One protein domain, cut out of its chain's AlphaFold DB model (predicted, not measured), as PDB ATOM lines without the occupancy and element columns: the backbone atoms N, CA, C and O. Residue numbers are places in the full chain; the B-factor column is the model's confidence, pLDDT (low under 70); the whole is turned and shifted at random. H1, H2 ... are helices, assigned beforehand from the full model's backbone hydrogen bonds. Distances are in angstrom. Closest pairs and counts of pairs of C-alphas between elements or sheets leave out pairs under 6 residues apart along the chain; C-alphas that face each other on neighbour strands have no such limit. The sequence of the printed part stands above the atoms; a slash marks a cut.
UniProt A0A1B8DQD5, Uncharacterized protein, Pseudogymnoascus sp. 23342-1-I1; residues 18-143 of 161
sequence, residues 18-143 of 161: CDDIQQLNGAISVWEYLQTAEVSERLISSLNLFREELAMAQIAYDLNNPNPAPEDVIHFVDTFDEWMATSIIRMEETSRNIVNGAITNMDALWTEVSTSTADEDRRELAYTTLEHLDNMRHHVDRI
ATOM      1  N   CYS A  18      33.126   8.335  56.643       65.25
ATOM      2  CA  CYS A  18      33.618   8.382  55.268       65.25
ATOM      3  C   CYS A  18      34.276   7.062  54.853       65.25
ATOM      4  O   CYS A  18      34.137   6.680  53.694       65.25
ATOM      5  N   ASP A  19      34.950   6.362  55.768       66.00
ATOM      6  CA  ASP A  19      35.583   5.075  55.472       66.00
ATOM      7  C   ASP A  19      34.521   3.984  55.277       66.00
ATOM      8  O   ASP A  19      34.632   3.181  54.350       66.00
ATOM      9  N   ASP A  20      33.447   4.000  56.072       64.69
ATOM     10  CA  ASP A  20      32.306   3.086  55.913       64.69
ATOM     11  C   ASP A  20      31.529   3.368  54.611       64.69
ATOM     12  O   ASP A  20      31.202   2.446  53.863       64.69
ATOM     13  N   ILE A  21      31.300   4.643  54.266       69.00
ATOM     14  CA  ILE A  21      30.678   5.048  52.993       69.00
ATOM     15  C   ILE A  21      31.564   4.671  51.799       69.00
ATOM     16  O   ILE A  21      31.059   4.247  50.758       69.00
ATOM     17  N   GLN A  22      32.886   4.812  51.912       69.31
ATOM     18  CA  GLN A  22      33.815   4.383  50.866       69.31
ATOM     19  C   GLN A  22      33.814   2.864  50.697       69.31
ATOM     20  O   GLN A  22      33.784   2.390  49.561       69.31
ATOM     21  N   GLN A  23      33.788   2.103  51.793       64.38
ATOM     22  CA  GLN A  23      33.666   0.645  51.748       64.38
ATOM     23  C   GLN A  23      32.348   0.208  51.104       64.38
ATOM     24  O   GLN A  23      32.357  -0.667  50.238       64.38
ATOM     25  N   LEU A  24      31.232   0.859  51.446       67.06
ATOM     26  CA  LEU A  24      29.932   0.613  50.820       67.06
ATOM     27  C   LEU A  24      29.943   0.932  49.326       67.06
ATOM     28  O   LEU A  24      29.550   0.090  48.524       67.06
ATOM     29  N   ASN A  25      30.444   2.104  48.934       69.62
ATOM     30  CA  ASN A  25      30.548   2.480  47.524       69.62
ATOM     31  C   ASN A  25      31.456   1.524  46.745       69.62
ATOM     32  O   ASN A  25      31.140   1.175  45.610       69.62
ATOM     33  N   GLY A  26      32.559   1.073  47.345       69.19
ATOM     34  CA  GLY A  26      33.441   0.070  46.756       69.19
ATOM     35  C   GLY A  26      32.734  -1.271  46.558       69.19
ATOM     36  O   GLY A  26      32.772  -1.824  45.460       69.19
ATOM     37  N   ALA A  27      32.035  -1.761  47.585       65.81
ATOM     38  CA  ALA A  27      31.269  -3.002  47.516       65.81
ATOM     39  C   ALA A  27      30.155  -2.927  46.459       65.81
ATOM     40  O   ALA A  27      30.039  -3.837  45.641       65.81
ATOM     41  N   ILE A  28      29.394  -1.828  46.424       68.12
ATOM     42  CA  ILE A  28      28.338  -1.579  45.432       68.12
ATOM     43  C   ILE A  28      28.927  -1.497  44.021       68.12
ATOM     44  O   ILE A  28      28.423  -2.153  43.120       68.12
ATOM     45  N   SER A  29      30.026  -0.768  43.820       69.25
ATOM     46  CA  SER A  29      30.630  -0.601  42.489       69.25
ATOM     47  C   SER A  29      31.159  -1.920  41.924       69.25
ATOM     48  O   SER A  29      30.958  -2.223  40.749       69.25
ATOM     49  N   VAL A  30      31.827  -2.732  42.755       68.00
ATOM     50  CA  VAL A  30      32.276  -4.078  42.363       68.00
ATOM     51  C   VAL A  30      31.074  -4.957  42.032       68.00
ATOM     52  O   VAL A  30      31.099  -5.701  41.055       68.00
ATOM     53  N   TRP A  31      30.009  -4.845  42.820       67.31
ATOM     54  CA  TRP A  31      28.792  -5.607  42.625       67.31
ATOM     55  C   TRP A  31      28.073  -5.259  41.318       67.31
ATOM     56  O   TRP A  31      27.803  -6.143  40.510       67.31
ATOM     57  N   GLU A  32      27.826  -3.975  41.067       70.56
ATOM     58  CA  GLU A  32      27.221  -3.475  39.830       70.56
ATOM     59  C   GLU A  32      28.055  -3.853  38.604       70.56
ATOM     60  O   GLU A  32      27.506  -4.306  37.599       70.56
ATOM     61  N   TYR A  33      29.385  -3.750  38.701       70.94
ATOM     62  CA  TYR A  33      30.295  -4.168  37.638       70.94
ATOM     63  C   TYR A  33      30.132  -5.653  37.292       70.94
ATOM     64  O   TYR A  33      30.004  -6.008  36.117       70.94
ATOM     65  N   LEU A  34      30.080  -6.520  38.305       66.44
ATOM     66  CA  LEU A  34      29.909  -7.961  38.112       66.44
ATOM     67  C   LEU A  34      28.534  -8.335  37.535       66.44
ATOM     68  O   LEU A  34      28.396  -9.409  36.952       66.44
ATOM     69  N   GLN A  35      27.533  -7.460  37.662       67.50
ATOM     70  CA  GLN A  35      26.207  -7.644  37.068       67.50
ATOM     71  C   GLN A  35      26.087  -7.124  35.629       67.50
ATOM     72  O   GLN A  35      25.050  -7.324  34.993       67.50
ATOM     73  N   THR A  36      27.113  -6.465  35.086       75.81
ATOM     74  CA  THR A  36      27.060  -6.000  33.697       75.81
ATOM     75  C   THR A  36      26.990  -7.180  32.726       75.81
ATOM     76  O   THR A  36      27.647  -8.207  32.915       75.81
ATOM     77  N   ALA A  37      26.210  -7.020  31.650       75.12
ATOM     78  CA  ALA A  37      26.044  -8.059  30.633       75.12
ATOM     79  C   ALA A  37      27.403  -8.523  30.079       75.12
ATOM     80  O   ALA A  37      27.668  -9.719  30.028       75.12
ATOM     81  N   GLU A  38      28.308  -7.585  29.797       79.75
ATOM     82  CA  GLU A  38      29.650  -7.881  29.292       79.75
ATOM     83  C   GLU A  38      30.473  -8.762  30.247       79.75
ATOM     84  O   GLU A  38      31.087  -9.740  29.815       79.75
ATOM     85  N   VAL A  39      30.498  -8.441  31.545       74.69
ATOM     86  CA  VAL A  39      31.254  -9.229  32.531       74.69
ATOM     87  C   VAL A  39      30.632 -10.611  32.697       74.69
ATOM     88  O   VAL A  39      31.357 -11.607  32.727       74.69
ATOM     89  N   SER A  40      29.300 -10.685  32.728       74.88
ATOM     90  CA  SER A  40      28.586 -11.957  32.829       74.88
ATOM     91  C   SER A  40      28.847 -12.872  31.623       74.88
ATOM     92  O   SER A  40      29.158 -14.047  31.805       74.88
ATOM     93  N   GLU A  41      28.837 -12.339  30.398       80.31
ATOM     94  CA  GLU A  41      29.122 -13.095  29.174       80.31
ATOM     95  C   GLU A  41      30.573 -13.583  29.123       80.31
ATOM     96  O   GLU A  41      30.831 -14.743  28.788       80.31
ATOM     97  N   ARG A  42      31.537 -12.731  29.500       82.75
ATOM     98  CA  ARG A  42      32.957 -13.116  29.563       82.75
ATOM     99  C   ARG A  42      33.209 -14.212  30.595       82.75
ATOM    100  O   ARG A  42      33.994 -15.126  30.327       82.75
ATOM    101  N   LEU A  43      32.549 -14.132  31.750       80.12
ATOM    102  CA  LEU A  43      32.619 -15.160  32.783       80.12
ATOM    103  C   LEU A  43      32.051 -16.484  32.261       80.12
ATOM    104  O   LEU A  43      32.738 -17.498  32.337       80.12
ATOM    105  N   ILE A  44      30.854 -16.469  31.668       83.25
ATOM    106  CA  ILE A  44      30.225 -17.662  31.078       83.25
ATOM    107  C   ILE A  44      31.141 -18.304  30.029       83.25
ATOM    108  O   ILE A  44      31.370 -19.512  30.067       83.25
ATOM    109  N   SER A  45      31.701 -17.500  29.124       86.38
ATOM    110  CA  SER A  45      32.620 -17.976  28.084       86.38
ATOM    111  C   SER A  45      33.856 -18.656  28.682       86.38
ATOM    112  O   SER A  45      34.209 -19.770  28.302       86.38
ATOM    113  N   SER A  46      34.464 -18.030  29.693       87.62
ATOM    114  CA  SER A  46      35.647 -18.575  30.368       87.62
ATOM    115  C   SER A  46      35.335 -19.878  31.112       87.62
ATOM    116  O   SER A  46      36.108 -20.827  31.032       87.62
ATOM    117  N   LEU A  47      34.188 -19.957  31.796       87.88
ATOM    118  CA  LEU A  47      33.746 -21.179  32.477       87.88
ATOM    119  C   LEU A  47      33.543 -22.337  31.498       87.88
ATOM    120  O   LEU A  47      33.939 -23.460  31.802       87.88
ATOM    121  N   ASN A  48      32.972 -22.078  30.320       89.50
ATOM    122  CA  ASN A  48      32.791 -23.114  29.303       89.50
ATOM    123  C   ASN A  48      34.131 -23.648  28.784       89.50
ATOM    124  O   ASN A  48      34.294 -24.862  28.708       89.50
ATOM    125  N   LEU A  49      35.110 -22.773  28.537       92.75
ATOM    126  CA  LEU A  49      36.458 -23.196  28.143       92.75
ATOM    127  C   LEU A  49      37.118 -24.074  29.215       92.75
ATOM    128  O   LEU A  49      37.677 -25.121  28.898       92.75
ATOM    129  N   PHE A  50      37.012 -23.705  30.496       91.69
ATOM    130  CA  PHE A  50      37.545 -24.545  31.573       91.69
ATOM    131  C   PHE A  50      36.852 -25.907  31.649       91.69
ATOM    132  O   PHE A  50      37.523 -26.917  31.844       91.69
ATOM    133  N   ARG A  51      35.528 -25.965  31.464       92.44
ATOM    134  CA  ARG A  51      34.793 -27.240  31.437       92.44
ATOM    135  C   ARG A  51      35.226 -28.134  30.283       92.44
ATOM    136  O   ARG A  51      35.357 -29.335  30.488       92.44
ATOM    137  N   GLU A  52      35.455 -27.568  29.101       94.00
ATOM    138  CA  GLU A  52      35.959 -28.310  27.940       94.00
ATOM    139  C   GLU A  52      37.338 -28.921  28.230       94.00
ATOM    140  O   GLU A  52      37.534 -30.121  28.035       94.00
ATOM    141  N   GLU A  53      38.262 -28.140  28.793       94.75
ATOM    142  CA  GLU A  53      39.592 -28.626  29.186       94.75
ATOM    143  C   GLU A  53      39.521 -29.705  30.280       94.75
ATOM    144  O   GLU A  53      40.210 -30.726  30.210       94.75
ATOM    145  N   LEU A  54      38.646 -29.538  31.275       94.12
ATOM    146  CA  LEU A  54      38.438 -30.535  32.329       94.12
ATOM    147  C   LEU A  54      37.791 -31.819  31.794       94.12
ATOM    148  O   LEU A  54      38.136 -32.905  32.255       94.12
ATOM    149  N   ALA A  55      36.899 -31.725  30.807       93.19
ATOM    150  CA  ALA A  55      36.334 -32.892  30.135       93.19
ATOM    151  C   ALA A  55      37.409 -33.659  29.346       93.19
ATOM    152  O   ALA A  55      37.445 -34.889  29.375       93.19
ATOM    153  N   MET A  56      38.339 -32.950  28.701       93.81
ATOM    154  CA  MET A  56      39.498 -33.576  28.056       93.81
ATOM    155  C   MET A  56      40.429 -34.246  29.073       93.81
ATOM    156  O   MET A  56      40.886 -35.371  28.848       93.81
ATOM    157  N   ALA A  57      40.667 -33.602  30.219       91.31
ATOM    158  CA  ALA A  57      41.428 -34.190  31.319       91.31
ATOM    159  C   ALA A  57      40.738 -35.438  31.898       91.31
ATOM    160  O   ALA A  57      41.422 -36.416  32.204       91.31
ATOM    161  N   GLN A  58      39.402 -35.443  31.982       92.06
ATOM    162  CA  GLN A  58      38.613 -36.605  32.404       92.06
ATOM    163  C   GLN A  58      38.858 -37.795  31.481       92.06
ATOM    164  O   GLN A  58      39.213 -38.868  31.953       92.06
ATOM    165  N   ILE A  59      38.771 -37.590  30.163       91.94
ATOM    166  CA  ILE A  59      39.031 -38.649  29.176       91.94
ATOM    167  C   ILE A  59      40.443 -39.223  29.357       91.94
ATOM    168  O   ILE A  59      40.630 -40.439  29.355       91.94
ATOM    169  N   ALA A  60      41.450 -38.362  29.527       90.44
ATOM    170  CA  ALA A  60      42.824 -38.804  29.744       90.44
ATOM    171  C   ALA A  60      42.991 -39.578  31.063       90.44
ATOM    172  O   ALA A  60      43.731 -40.562  31.108       90.44
ATOM    173  N   TYR A  61      42.314 -39.155  32.130       89.62
ATOM    174  CA  TYR A  61      42.318 -39.847  33.416       89.62
ATOM    175  C   TYR A  61      41.671 -41.232  33.311       89.62
ATOM    176  O   TYR A  61      42.291 -42.213  33.724       89.62
ATOM    177  N   ASP A  62      40.495 -41.323  32.691       89.50
ATOM    178  CA  ASP A  62      39.739 -42.568  32.525       89.50
ATOM    179  C   ASP A  62      40.525 -43.601  31.700       89.50
ATOM    180  O   ASP A  62      40.556 -44.786  32.035       89.50
ATOM    181  N   LEU A  63      41.225 -43.157  30.646       92.38
ATOM    182  CA  LEU A  63      42.081 -44.024  29.825       92.38
ATOM    183  C   LEU A  63      43.275 -44.601  30.600       92.38
ATOM    184  O   LEU A  63      43.713 -45.713  30.305       92.38
ATOM    185  N   ASN A  64      43.811 -43.856  31.571       90.31
ATOM    186  CA  ASN A  64      44.955 -44.283  32.381       90.31
ATOM    187  C   ASN A  64      44.550 -45.033  33.659       90.31
ATOM    188  O   ASN A  64      45.395 -45.688  34.266       90.31
ATOM    189  N   ASN A  65      43.275 -44.969  34.053       87.94
ATOM    190  CA  ASN A  65      42.740 -45.612  35.251       87.94
ATOM    191  C   ASN A  65      41.489 -46.432  34.900       87.94
ATOM    192  O   ASN A  65      40.386 -46.085  35.315       87.94
ATOM    193  N   PRO A  66      41.620 -47.519  34.119       83.50
ATOM    194  CA  PRO A  66      40.469 -48.332  33.760       83.50
ATOM    195  C   PRO A  66      39.909 -49.044  35.002       83.50
ATOM    196  O   PRO A  66      40.617 -49.810  35.652       83.50
ATOM    197  N   ASN A  67      38.618 -48.840  35.280       85.25
ATOM    198  CA  ASN A  67      37.887 -49.374  36.440       85.25
ATOM    199  C   ASN A  67      38.426 -48.881  37.800       85.25
ATOM    200  O   ASN A  67      38.871 -49.703  38.608       85.25
ATOM    201  N   PRO A  68      38.375 -47.567  38.078       86.25
ATOM    202  CA  PRO A  68      38.689 -47.070  39.413       86.25
ATOM    203  C   PRO A  68      37.705 -47.670  40.432       86.25
ATOM    204  O   PRO A  68      36.550 -47.967  40.100       86.25
ATOM    205  N   ALA A  69      38.149 -47.852  41.678       87.38
ATOM    206  CA  ALA A  69      37.208 -48.119  42.759       87.38
ATOM    207  C   ALA A  69      36.236 -46.925  42.873       87.38
ATOM    208  O   ALA A  69      36.640 -45.800  42.576       87.38
ATOM    209  N   PRO A  70      34.964 -47.124  43.265       84.75
ATOM    210  CA  PRO A  70      33.985 -46.036  43.334       84.75
ATOM    211  C   PRO A  70      34.453 -44.812  44.137       84.75
ATOM    212  O   PRO A  70      34.142 -43.685  43.768       84.75
ATOM    213  N   GLU A  71      35.212 -45.027  45.209       85.62
ATOM    214  CA  GLU A  71      35.816 -43.995  46.057       85.62
ATOM    215  C   GLU A  71      36.953 -43.204  45.391       85.62
ATOM    216  O   GLU A  71      37.248 -42.089  45.818       85.62
ATOM    217  N   ASP A  72      37.561 -43.758  44.342       82.38
ATOM    218  CA  ASP A  72      38.671 -43.159  43.599       82.38
ATOM    219  C   ASP A  72      38.199 -42.470  42.309       82.38
ATOM    220  O   ASP A  72      39.005 -41.878  41.589       82.38
ATOM    221  N   VAL A  73      36.900 -42.537  41.989       85.62
ATOM    222  CA  VAL A  73      36.328 -41.851  40.826       85.62
ATOM    223  C   VAL A  73      36.403 -40.345  41.045       85.62
ATOM    224  O   VAL A  73      35.799 -39.796  41.966       85.62
ATOM    225  N   ILE A  74      37.095 -39.658  40.141       85.62
ATOM    226  CA  ILE A  74      37.112 -38.199  40.089       85.62
ATOM    227  C   ILE A  74      36.208 -37.742  38.948       85.62
ATOM    228  O   ILE A  74      36.358 -38.202  37.819       85.62
ATOM    229  N   HIS A  75      35.304 -36.807  39.244       89.25
ATOM    230  CA  HIS A  75      34.481 -36.107  38.258       89.25
ATOM    231  C   HIS A  75      34.943 -34.653  38.164       89.25
ATOM    232  O   HIS A  75      34.502 -33.801  38.938       89.25
ATOM    233  N   PHE A  76      35.874 -34.356  37.254       87.50
ATOM    234  CA  PHE A  76      36.543 -33.050  37.224       87.50
ATOM    235  C   PHE A  76      35.585 -31.879  36.988       87.50
ATOM    236  O   PHE A  76      35.689 -30.861  37.670       87.50
ATOM    237  N   VAL A  77      34.646 -32.027  36.048       87.75
ATOM    238  CA  VAL A  77      33.666 -30.979  35.722       87.75
ATOM    239  C   VAL A  77      32.729 -30.725  36.901       87.75
ATOM    240  O   VAL A  77      32.562 -29.575  37.300       87.75
ATOM    241  N   ASP A  78      32.192 -31.783  37.512       87.12
ATOM    242  CA  ASP A  78      31.279 -31.657  38.654       87.12
ATOM    243  C   ASP A  78      31.986 -31.038  39.869       87.12
ATOM    244  O   ASP A  78      31.449 -30.136  40.513       87.12
ATOM    245  N   THR A  79      33.228 -31.458  40.133       88.06
ATOM    246  CA  THR A  79      34.066 -30.902  41.209       88.06
ATOM    247  C   THR A  79      34.340 -29.414  40.983       88.06
ATOM    248  O   THR A  79      34.282 -28.611  41.918       88.06
ATOM    249  N   PHE A  80      34.633 -29.021  39.741       89.19
ATOM    250  CA  PHE A  80      34.846 -27.623  39.377       89.19
ATOM    251  C   PHE A  80      33.574 -26.786  39.541       89.19
ATOM    252  O   PHE A  80      33.627 -25.704  40.129       89.19
ATOM    253  N   ASP A  81      32.431 -27.289  39.075       88.19
ATOM    254  CA  ASP A  81      31.150 -26.595  39.197       88.19
ATOM    255  C   ASP A  81      30.733 -26.429  40.668       88.19
ATOM    256  O   ASP A  81      30.288 -25.346  41.055       88.19
ATOM    257  N   GLU A  82      30.938 -27.439  41.519       87.44
ATOM    258  CA  GLU A  82      30.685 -27.347  42.964       87.44
ATOM    259  C   GLU A  82      31.594 -26.310  43.645       87.44
ATOM    260  O   GLU A  82      31.138 -25.484  44.453       87.44
ATOM    261  N   TRP A  83      32.882 -26.305  43.292       87.00
ATOM    262  CA  TRP A  83      33.837 -25.325  43.802       87.00
ATOM    263  C   TRP A  83      33.471 -23.895  43.380       87.00
ATOM    264  O   TRP A  83      33.500 -22.974  44.208       87.00
ATOM    265  N   MET A  84      33.061 -23.701  42.124       85.50
ATOM    266  CA  MET A  84      32.595 -22.409  41.618       85.50
ATOM    267  C   MET A  84      31.307 -21.955  42.315       85.50
ATOM    268  O   MET A  84      31.221 -20.798  42.733       85.50
ATOM    269  N   ALA A  85      30.333 -22.852  42.503       84.19
ATOM    270  CA  ALA A  85      29.094 -22.556  43.226       84.19
ATOM    271  C   ALA A  85      29.385 -22.057  44.648       84.19
ATOM    272  O   ALA A  85      28.878 -21.016  45.072       84.19
ATOM    273  N   THR A  86      30.249 -22.779  45.362       84.50
ATOM    274  CA  THR A  86      30.665 -22.443  46.728       84.50
ATOM    275  C   THR A  86      31.381 -21.097  46.781       84.50
ATOM    276  O   THR A  86      31.138 -20.296  47.682       84.50
ATOM    277  N   SER A  87      32.251 -20.824  45.808       82.81
ATOM    278  CA  SER A  87      32.998 -19.567  45.735       82.81
ATOM    279  C   SER A  87      32.069 -18.372  45.526       82.81
ATOM    280  O   SER A  87      32.188 -17.380  46.242       82.81
ATOM    281  N   ILE A  88      31.091 -18.493  44.624       81.44
ATOM    282  CA  ILE A  88      30.075 -17.457  44.398       81.44
ATOM    283  C   ILE A  88      29.264 -17.212  45.674       81.44
ATOM    284  O   ILE A  88      29.137 -16.065  46.092       81.44
ATOM    285  N   ILE A  89      28.784 -18.267  46.346       83.75
ATOM    286  CA  ILE A  89      28.041 -18.139  47.614       83.75
ATOM    287  C   ILE A  89      28.869 -17.388  48.663       83.75
ATOM    288  O   ILE A  89      28.370 -16.446  49.278       83.75
ATOM    289  N   ARG A  90      30.148 -17.744  48.830       81.88
ATOM    290  CA  ARG A  90      31.052 -17.063  49.769       81.88
ATOM    291  C   ARG A  90      31.251 -15.592  49.427       81.88
ATOM    292  O   ARG A  90      31.354 -14.770  50.335       81.88
ATOM    293  N   MET A  91      31.315 -15.251  48.141       78.56
ATOM    294  CA  MET A  91      31.384 -13.855  47.715       78.56
ATOM    295  C   MET A  91      30.107 -13.106  48.104       78.56
ATOM    296  O   MET A  91      30.209 -12.031  48.686       78.56
ATOM    297  N   GLU A  92      28.923 -13.688  47.875       80.50
ATOM    298  CA  GLU A  92      27.659 -13.082  48.314       80.50
ATOM    299  C   GLU A  92      27.628 -12.871  49.838       80.50
ATOM    300  O   GLU A  92      27.278 -11.792  50.310       80.50
ATOM    301  N   GLU A  93      28.012 -13.886  50.619       84.25
ATOM    302  CA  GLU A  93      28.066 -13.811  52.086       84.25
ATOM    303  C   GLU A  93      29.046 -12.741  52.566       84.25
ATOM    304  O   GLU A  93      28.719 -11.951  53.449       84.25
ATOM    305  N   THR A  94      30.225 -12.676  51.951       81.94
ATOM    306  CA  THR A  94      31.239 -11.667  52.271       81.94
ATOM    307  C   THR A  94      30.718 -10.264  51.983       81.94
ATOM    308  O   THR A  94      30.827  -9.388  52.838       81.94
ATOM    309  N   SER A  95      30.089 -10.048  50.824       78.12
ATOM    310  CA  SER A  95      29.475  -8.765  50.474       78.12
ATOM    311  C   SER A  95      28.373  -8.373  51.461       78.12
ATOM    312  O   SER A  95      28.374  -7.242  51.948       78.12
ATOM    313  N   ARG A  96      27.480  -9.305  51.823       84.38
ATOM    314  CA  ARG A  96      26.443  -9.069  52.844       84.38
ATOM    315  C   ARG A  96      27.047  -8.689  54.191       84.38
ATOM    316  O   ARG A  96      26.583  -7.741  54.817       84.38
ATOM    317  N   ASN A  97      28.106  -9.374  54.616       84.19
ATOM    318  CA  ASN A  97      28.789  -9.092  55.877       84.19
ATOM    319  C   ASN A  97      29.452  -7.710  55.888       84.19
ATOM    320  O   ASN A  97      29.330  -6.998  56.880       84.19
ATOM    321  N   ILE A  98      30.108  -7.310  54.793       80.69
ATOM    322  CA  ILE A  98      30.714  -5.975  54.660       80.69
ATOM    323  C   ILE A  98      29.638  -4.891  54.767       80.69
ATOM    324  O   ILE A  98      29.780  -3.957  55.555       80.69
ATOM    325  N   VAL A  99      28.537  -5.035  54.021       81.94
ATOM    326  CA  VAL A  99      27.438  -4.059  54.036       81.94
ATOM    327  C   VAL A  99      26.781  -3.994  55.417       81.94
ATOM    328  O   VAL A  99      26.601  -2.904  55.953       81.94
ATOM    329  N   ASN A 100      26.492  -5.142  56.037       86.94
ATOM    330  CA  ASN A 100      25.948  -5.198  57.397       86.94
ATOM    331  C   ASN A 100      26.882  -4.556  58.429       86.94
ATOM    332  O   ASN A 100      26.406  -3.855  59.322       86.94
ATOM    333  N   GLY A 101      28.194  -4.773  58.309       84.62
ATOM    334  CA  GLY A 101      29.196  -4.157  59.178       84.62
ATOM    335  C   GLY A 101      29.175  -2.633  59.078       84.62
ATOM    336  O   GLY A 101      29.030  -1.957  60.093       84.62
ATOM    337  N   ALA A 102      29.215  -2.097  57.856       82.06
ATOM    338  CA  ALA A 102      29.158  -0.656  57.621       82.06
ATOM    339  C   ALA A 102      27.840  -0.033  58.119       82.06
ATOM    340  O   ALA A 102      27.858   1.005  58.778       82.06
ATOM    341  N   ILE A 103      26.696  -0.683  57.865       86.88
ATOM    342  CA  ILE A 103      25.393  -0.233  58.382       86.88
ATOM    343  C   ILE A 103      25.403  -0.213  59.911       86.88
ATOM    344  O   ILE A 103      24.966   0.765  60.502       86.88
ATOM    345  N   THR A 104      25.908  -1.267  60.556       88.75
ATOM    346  CA  THR A 104      25.957  -1.369  62.026       88.75
ATOM    347  C   THR A 104      26.814  -0.267  62.643       88.75
ATOM    348  O   THR A 104      26.407   0.339  63.631       88.75
ATOM    349  N   ASN A 105      27.970   0.026  62.044       84.50
ATOM    350  CA  ASN A 105      28.835   1.108  62.503       84.50
ATOM    351  C   ASN A 105      28.126   2.461  62.388       84.50
ATOM    352  O   ASN A 105      28.035   3.189  63.372       84.50
ATOM    353  N   MET A 106      27.564   2.777  61.219       85.12
ATOM    354  CA  MET A 106      26.857   4.045  61.015       85.12
ATOM    355  C   MET A 106      25.623   4.181  61.916       85.12
ATOM    356  O   MET A 106      25.376   5.261  62.441       85.12
ATOM    357  N   ASP A 107      24.869   3.104  62.123       90.56
ATOM    358  CA  ASP A 107      23.691   3.070  62.999       90.56
ATOM    359  C   ASP A 107      24.063   3.455  64.438       90.56
ATOM    360  O   ASP A 107      23.430   4.334  65.027       90.56
ATOM    361  N   ALA A 108      25.164   2.903  64.962       88.56
ATOM    362  CA  ALA A 108      25.678   3.264  66.281       88.56
ATOM    363  C   ALA A 108      26.048   4.757  66.371       88.56
ATOM    364  O   ALA A 108      25.659   5.430  67.328       88.56
ATOM    365  N   LEU A 109      26.736   5.289  65.354       86.75
ATOM    366  CA  LEU A 109      27.136   6.699  65.300       86.75
ATOM    367  C   LEU A 109      25.933   7.646  65.270       86.75
ATOM    368  O   LEU A 109      25.857   8.602  66.040       86.75
ATOM    369  N   TRP A 110      24.961   7.380  64.399       87.25
ATOM    370  CA  TRP A 110      23.786   8.241  64.261       87.25
ATOM    371  C   TRP A 110      22.821   8.110  65.440       87.25
ATOM    372  O   TRP A 110      22.178   9.093  65.816       87.25
ATOM    373  N   THR A 111      22.776   6.945  66.089       90.50
ATOM    374  CA  THR A 111      22.068   6.770  67.362       90.50
ATOM    375  C   THR A 111      22.671   7.662  68.448       90.50
ATOM    376  O   THR A 111      21.931   8.361  69.149       90.50
ATOM    377  N   GLU A 112      23.999   7.724  68.556       89.00
ATOM    378  CA  GLU A 112      24.676   8.624  69.494       89.00
ATOM    379  C   GLU A 112      24.352  10.094  69.200       89.00
ATOM    380  O   GLU A 112      23.965  10.831  70.109       89.00
ATOM    381  N   VAL A 113      24.401  10.520  67.934       86.19
ATOM    382  CA  VAL A 113      24.032  11.892  67.541       86.19
ATOM    383  C   VAL A 113      22.578  12.201  67.910       86.19
ATOM    384  O   VAL A 113      22.323  13.232  68.530       86.19
ATOM    385  N   SER A 114      21.631  11.308  67.593       88.69
ATOM    386  CA  SER A 114      20.197  11.532  67.853       88.69
ATOM    387  C   SER A 114      19.866  11.703  69.343       88.69
ATOM    388  O   SER A 114      18.954  12.452  69.700       88.69
ATOM    389  N   THR A 115      20.628  11.046  70.221       90.00
ATOM    390  CA  THR A 115      20.385  11.033  71.671       90.00
ATOM    391  C   THR A 115      21.176  12.096  72.434       90.00
ATOM    392  O   THR A 115      20.725  12.537  73.491       90.00
ATOM    393  N   SER A 116      22.328  12.532  71.915       89.50
ATOM    394  CA  SER A 116      23.253  13.430  72.622       89.50
ATOM    395  C   SER A 116      23.203  14.891  72.164       89.50
ATOM    396  O   SER A 116      23.564  15.785  72.934       89.50
ATOM    397  N   THR A 117      22.749  15.171  70.936       85.94
ATOM    398  CA  THR A 117      22.717  16.545  70.414       85.94
ATOM    399  C   THR A 117      21.605  17.379  71.058       85.94
ATOM    400  O   THR A 117      20.485  16.903  71.254       85.94
ATOM    401  N   ALA A 118      21.885  18.652  71.351       87.12
ATOM    402  CA  ALA A 118      20.879  19.640  71.763       87.12
ATOM    403  C   ALA A 118      20.249  20.390  70.572       87.12
ATOM    404  O   ALA A 118      19.218  21.036  70.734       87.12
ATOM    405  N   ASP A 119      20.874  20.302  69.398       91.69
ATOM    406  CA  ASP A 119      20.444  20.920  68.143       91.69
ATOM    407  C   ASP A 119      19.338  20.068  67.492       91.69
ATOM    408  O   ASP A 119      19.538  18.881  67.221       91.69
ATOM    409  N   GLU A 120      18.160  20.666  67.305       89.50
ATOM    410  CA  GLU A 120      16.955  19.985  66.823       89.50
ATOM    411  C   GLU A 120      17.059  19.593  65.343       89.50
ATOM    412  O   GLU A 120      16.721  18.459  65.001       89.50
ATOM    413  N   ASP A 121      17.654  20.449  64.507       84.19
ATOM    414  CA  ASP A 121      17.882  20.170  63.085       84.19
ATOM    415  C   ASP A 121      18.848  18.984  62.923       84.19
ATOM    416  O   ASP A 121      18.632  18.071  62.120       84.19
ATOM    417  N   ARG A 122      19.906  18.937  63.747       78.88
ATOM    418  CA  ARG A 122      20.834  17.791  63.774       78.88
ATOM    419  C   ARG A 122      20.160  16.503  64.226       78.88
ATOM    420  O   ARG A 122      20.515  15.425  63.746       78.88
ATOM    421  N   ARG A 123      19.213  16.595  65.159       88.38
ATOM    422  CA  ARG A 123      18.472  15.429  65.646       88.38
ATOM    423  C   ARG A 123      17.542  14.870  64.568       88.38
ATOM    424  O   ARG A 123      17.504  13.657  64.384       88.38
ATOM    425  N   GLU A 124      16.840  15.733  63.837       86.62
ATOM    426  CA  GLU A 124      15.972  15.333  62.718       86.62
ATOM    427  C   GLU A 124      16.768  14.660  61.588       86.62
ATOM    428  O   GLU A 124      16.378  13.597  61.089       86.62
ATOM    429  N   LEU A 125      17.935  15.214  61.243       83.06
ATOM    430  CA  LEU A 125      18.841  14.604  60.269       83.06
ATOM    431  C   LEU A 125      19.308  13.206  60.710       83.06
ATOM    432  O   LEU A 125      19.359  12.283  59.891       83.06
ATOM    433  N   ALA A 126      19.626  13.033  61.997       85.56
ATOM    434  CA  ALA A 126      20.031  11.740  62.538       85.56
ATOM    435  C   ALA A 126      18.906  10.700  62.432       85.56
ATOM    436  O   ALA A 126      19.157   9.587  61.974       85.56
ATOM    437  N   TYR A 127      17.661  11.061  62.763       89.69
ATOM    438  CA  TYR A 127      16.517  10.156  62.599       89.69
ATOM    439  C   TYR A 127      16.271   9.768  61.142       89.69
ATOM    440  O   TYR A 127      16.111   8.585  60.847       89.69
ATOM    441  N   THR A 128      16.317  10.739  60.227       88.12
ATOM    442  CA  THR A 128      16.184  10.479  58.784       88.12
ATOM    443  C   THR A 128      17.271   9.516  58.299       88.12
ATOM    444  O   THR A 128      17.013   8.583  57.540       88.12
ATOM    445  N   THR A 129      18.505   9.697  58.774       84.75
ATOM    446  CA  THR A 129      19.617   8.811  58.414       84.75
ATOM    447  C   THR A 129      19.423   7.399  58.968       84.75
ATOM    448  O   THR A 129      19.641   6.431  58.241       84.75
ATOM    449  N   LEU A 130      18.966   7.257  60.216       90.12
ATOM    450  CA  LEU A 130      18.658   5.955  60.819       90.12
ATOM    451  C   LEU A 130      17.552   5.213  60.053       90.12
ATOM    452  O   LEU A 130      17.679   4.013  59.820       90.12
ATOM    453  N   GLU A 131      16.518   5.915  59.583       91.69
ATOM    454  CA  GLU A 131      15.481   5.329  58.722       91.69
ATOM    455  C   GLU A 131      16.071   4.804  57.402       91.69
ATOM    456  O   GLU A 131      15.745   3.705  56.947       91.69
ATOM    457  N   HIS A 132      16.982   5.554  56.779       87.62
ATOM    458  CA  HIS A 132      17.669   5.088  55.575       87.62
ATOM    459  C   HIS A 132      18.565   3.871  55.838       87.62
ATOM    460  O   HIS A 132      18.573   2.945  55.025       87.62
ATOM    461  N   LEU A 133      19.279   3.831  56.964       88.06
ATOM    462  CA  LEU A 133      20.101   2.681  57.354       88.06
ATOM    463  C   LEU A 133      19.254   1.429  57.603       88.06
ATOM    464  O   LEU A 133      19.641   0.335  57.183       88.06
ATOM    465  N   ASP A 134      18.079   1.579  58.214       89.69
ATOM    466  CA  ASP A 134      17.143   0.473  58.402       89.69
ATOM    467  C   ASP A 134      16.606  -0.045  57.060       89.69
ATOM    468  O   ASP A 134      16.626  -1.249  56.793       89.69
ATOM    469  N   ASN A 135      16.240   0.850  56.139       87.81
ATOM    470  CA  ASN A 135      15.868   0.468  54.773       87.81
ATOM    471  C   ASN A 135      17.000  -0.281  54.047       87.81
ATOM    472  O   ASN A 135      16.760  -1.296  53.390       87.81
ATOM    473  N   MET A 136      18.249   0.174  54.193       84.56
ATOM    474  CA  MET A 136      19.413  -0.522  53.637       84.56
ATOM    475  C   MET A 136      19.574  -1.922  54.231       84.56
ATOM    476  O   MET A 136      19.831  -2.866  53.482       84.56
ATOM    477  N   ARG A 137      19.369  -2.084  55.545       87.19
ATOM    478  CA  ARG A 137      19.437  -3.379  56.240       87.19
ATOM    479  C   ARG A 137      18.453  -4.388  55.639       87.19
ATOM    480  O   ARG A 137      18.837  -5.520  55.360       87.19
ATOM    481  N   HIS A 138      17.234  -3.954  55.311       86.62
ATOM    482  CA  HIS A 138      16.226  -4.775  54.624       86.62
ATOM    483  C   HIS A 138      16.597  -5.158  53.178       86.62
ATOM    484  O   HIS A 138      15.978  -6.042  52.581       86.62
ATOM    485  N   HIS A 139      17.584  -4.495  52.574       82.75
ATOM    486  CA  HIS A 139      18.040  -4.782  51.215       82.75
ATOM    487  C   HIS A 139      19.289  -5.661  51.153       82.75
ATOM    488  O   HIS A 139      19.570  -6.199  50.081       82.75
ATOM    489  N   VAL A 140      19.996  -5.876  52.265       82.62
ATOM    490  CA  VAL A 140      21.233  -6.677  52.287       82.62
ATOM    491  C   VAL A 140      20.996  -8.109  51.807       82.62
ATOM    492  O   VAL A 140      21.782  -8.634  51.020       82.62
ATOM    493  N   ASP A 141      19.865  -8.716  52.161       77.62
ATOM    494  CA  ASP A 141      19.514 -10.075  51.720       77.62
ATOM    495  C   ASP A 141      19.280 -10.190  50.205       77.62
ATOM    496  O   ASP A 141      19.277 -11.288  49.646       77.62
ATOM    497  N   ARG A 142      19.109  -9.059  49.507       77.19
ATOM    498  CA  ARG A 142      18.950  -9.015  48.047       77.19
ATOM    499  C   ARG A 142      20.287  -9.048  47.306       77.19
ATOM    500  O   ARG A 142      20.279  -9.152  46.082       77.19
ATOM    501  N   ILE A 143      21.416  -8.985  48.015       75.50
ATOM    502  CA  ILE A 143      22.752  -9.175  47.443       75.50
ATOM    503  C   ILE A 143      22.894 -10.654  47.057       75.50
ATOM    504  O   ILE A 143      23.222 -11.503  47.887       75.50
TER     505      ILE A 143
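This is residues 18 to 143 of the 161 residues of an uncharacterized protein of Pseudogymnoascus sp. 23342-1-I1 (UniProt A0A1B8DQD5). One very long helix, H3, is the spine of a thin rod, and the other three helices pack on parts of it: H4 folds back along residues 96 to 115, while H1 and H2 make a wide V whose arms reach H3 and whose corner, residues 35 to 42, sticks out. The loop of residues 66 to 72 also sticks out, near one end of the rod. The printed part has 126 residues with four named helices, H1 to H4 in order, no named strand, and the class all helix. It is extended, with a radius of gyration of the C-alphas of 23.7 A and spans of 80 by 33 by 21 A.

H1 is residues 18 to 34, 24.0 A long, from C-alpha 18 at (33.618, 8.382, 55.268). H2 is residues 37 to 64, 40.9 A. H3 is residues 76 to 116, 59.9 A, from C-alpha 76 at (36.543, -33.050, 37.224). H4 is residues 120 to 140, 30.7 A, ending with C-alpha 140 at (21.233, -6.677, 52.287).

H3 is the hub, touching three helices. H1, with residues 20 to 27 alone, touches H3 at a shallow tilt of 30 degrees, opposite ways; their closest C-alphas, of Asp 20 and Ala 102, are 5.2 A apart. H2, with residues 51 to 58 alone, touches residues 76 to 80 of H3, closest at the C-alphas of Arg 51 and Val 77, 5.8 A; this hairpin has a steep tilt of 37 degrees, only just past shallow. H3 and H4 form a hairpin at a shallow tilt of 15 degrees, closest at the C-alphas of Ser 114 and Arg 123, 4.8 A. The helix packing is mostly aligned, only just, with 2 of 3 touching pairs at a shallow tilt. H1 and H2 are close but not clearly touching; H4 is apart from both. In H1, H2, H3 and H4 every O i to N i+4 pair is within hydrogen-bond range.

The two C-alphas farthest apart, of Pro 66 and Ala 118, are 80.3 A apart. The printed part has no cut. The link from H2 to H3 is long, with 11 residues; the other two are tight. Confidence is under 70 at residues 18 to 31 and 34 to 35.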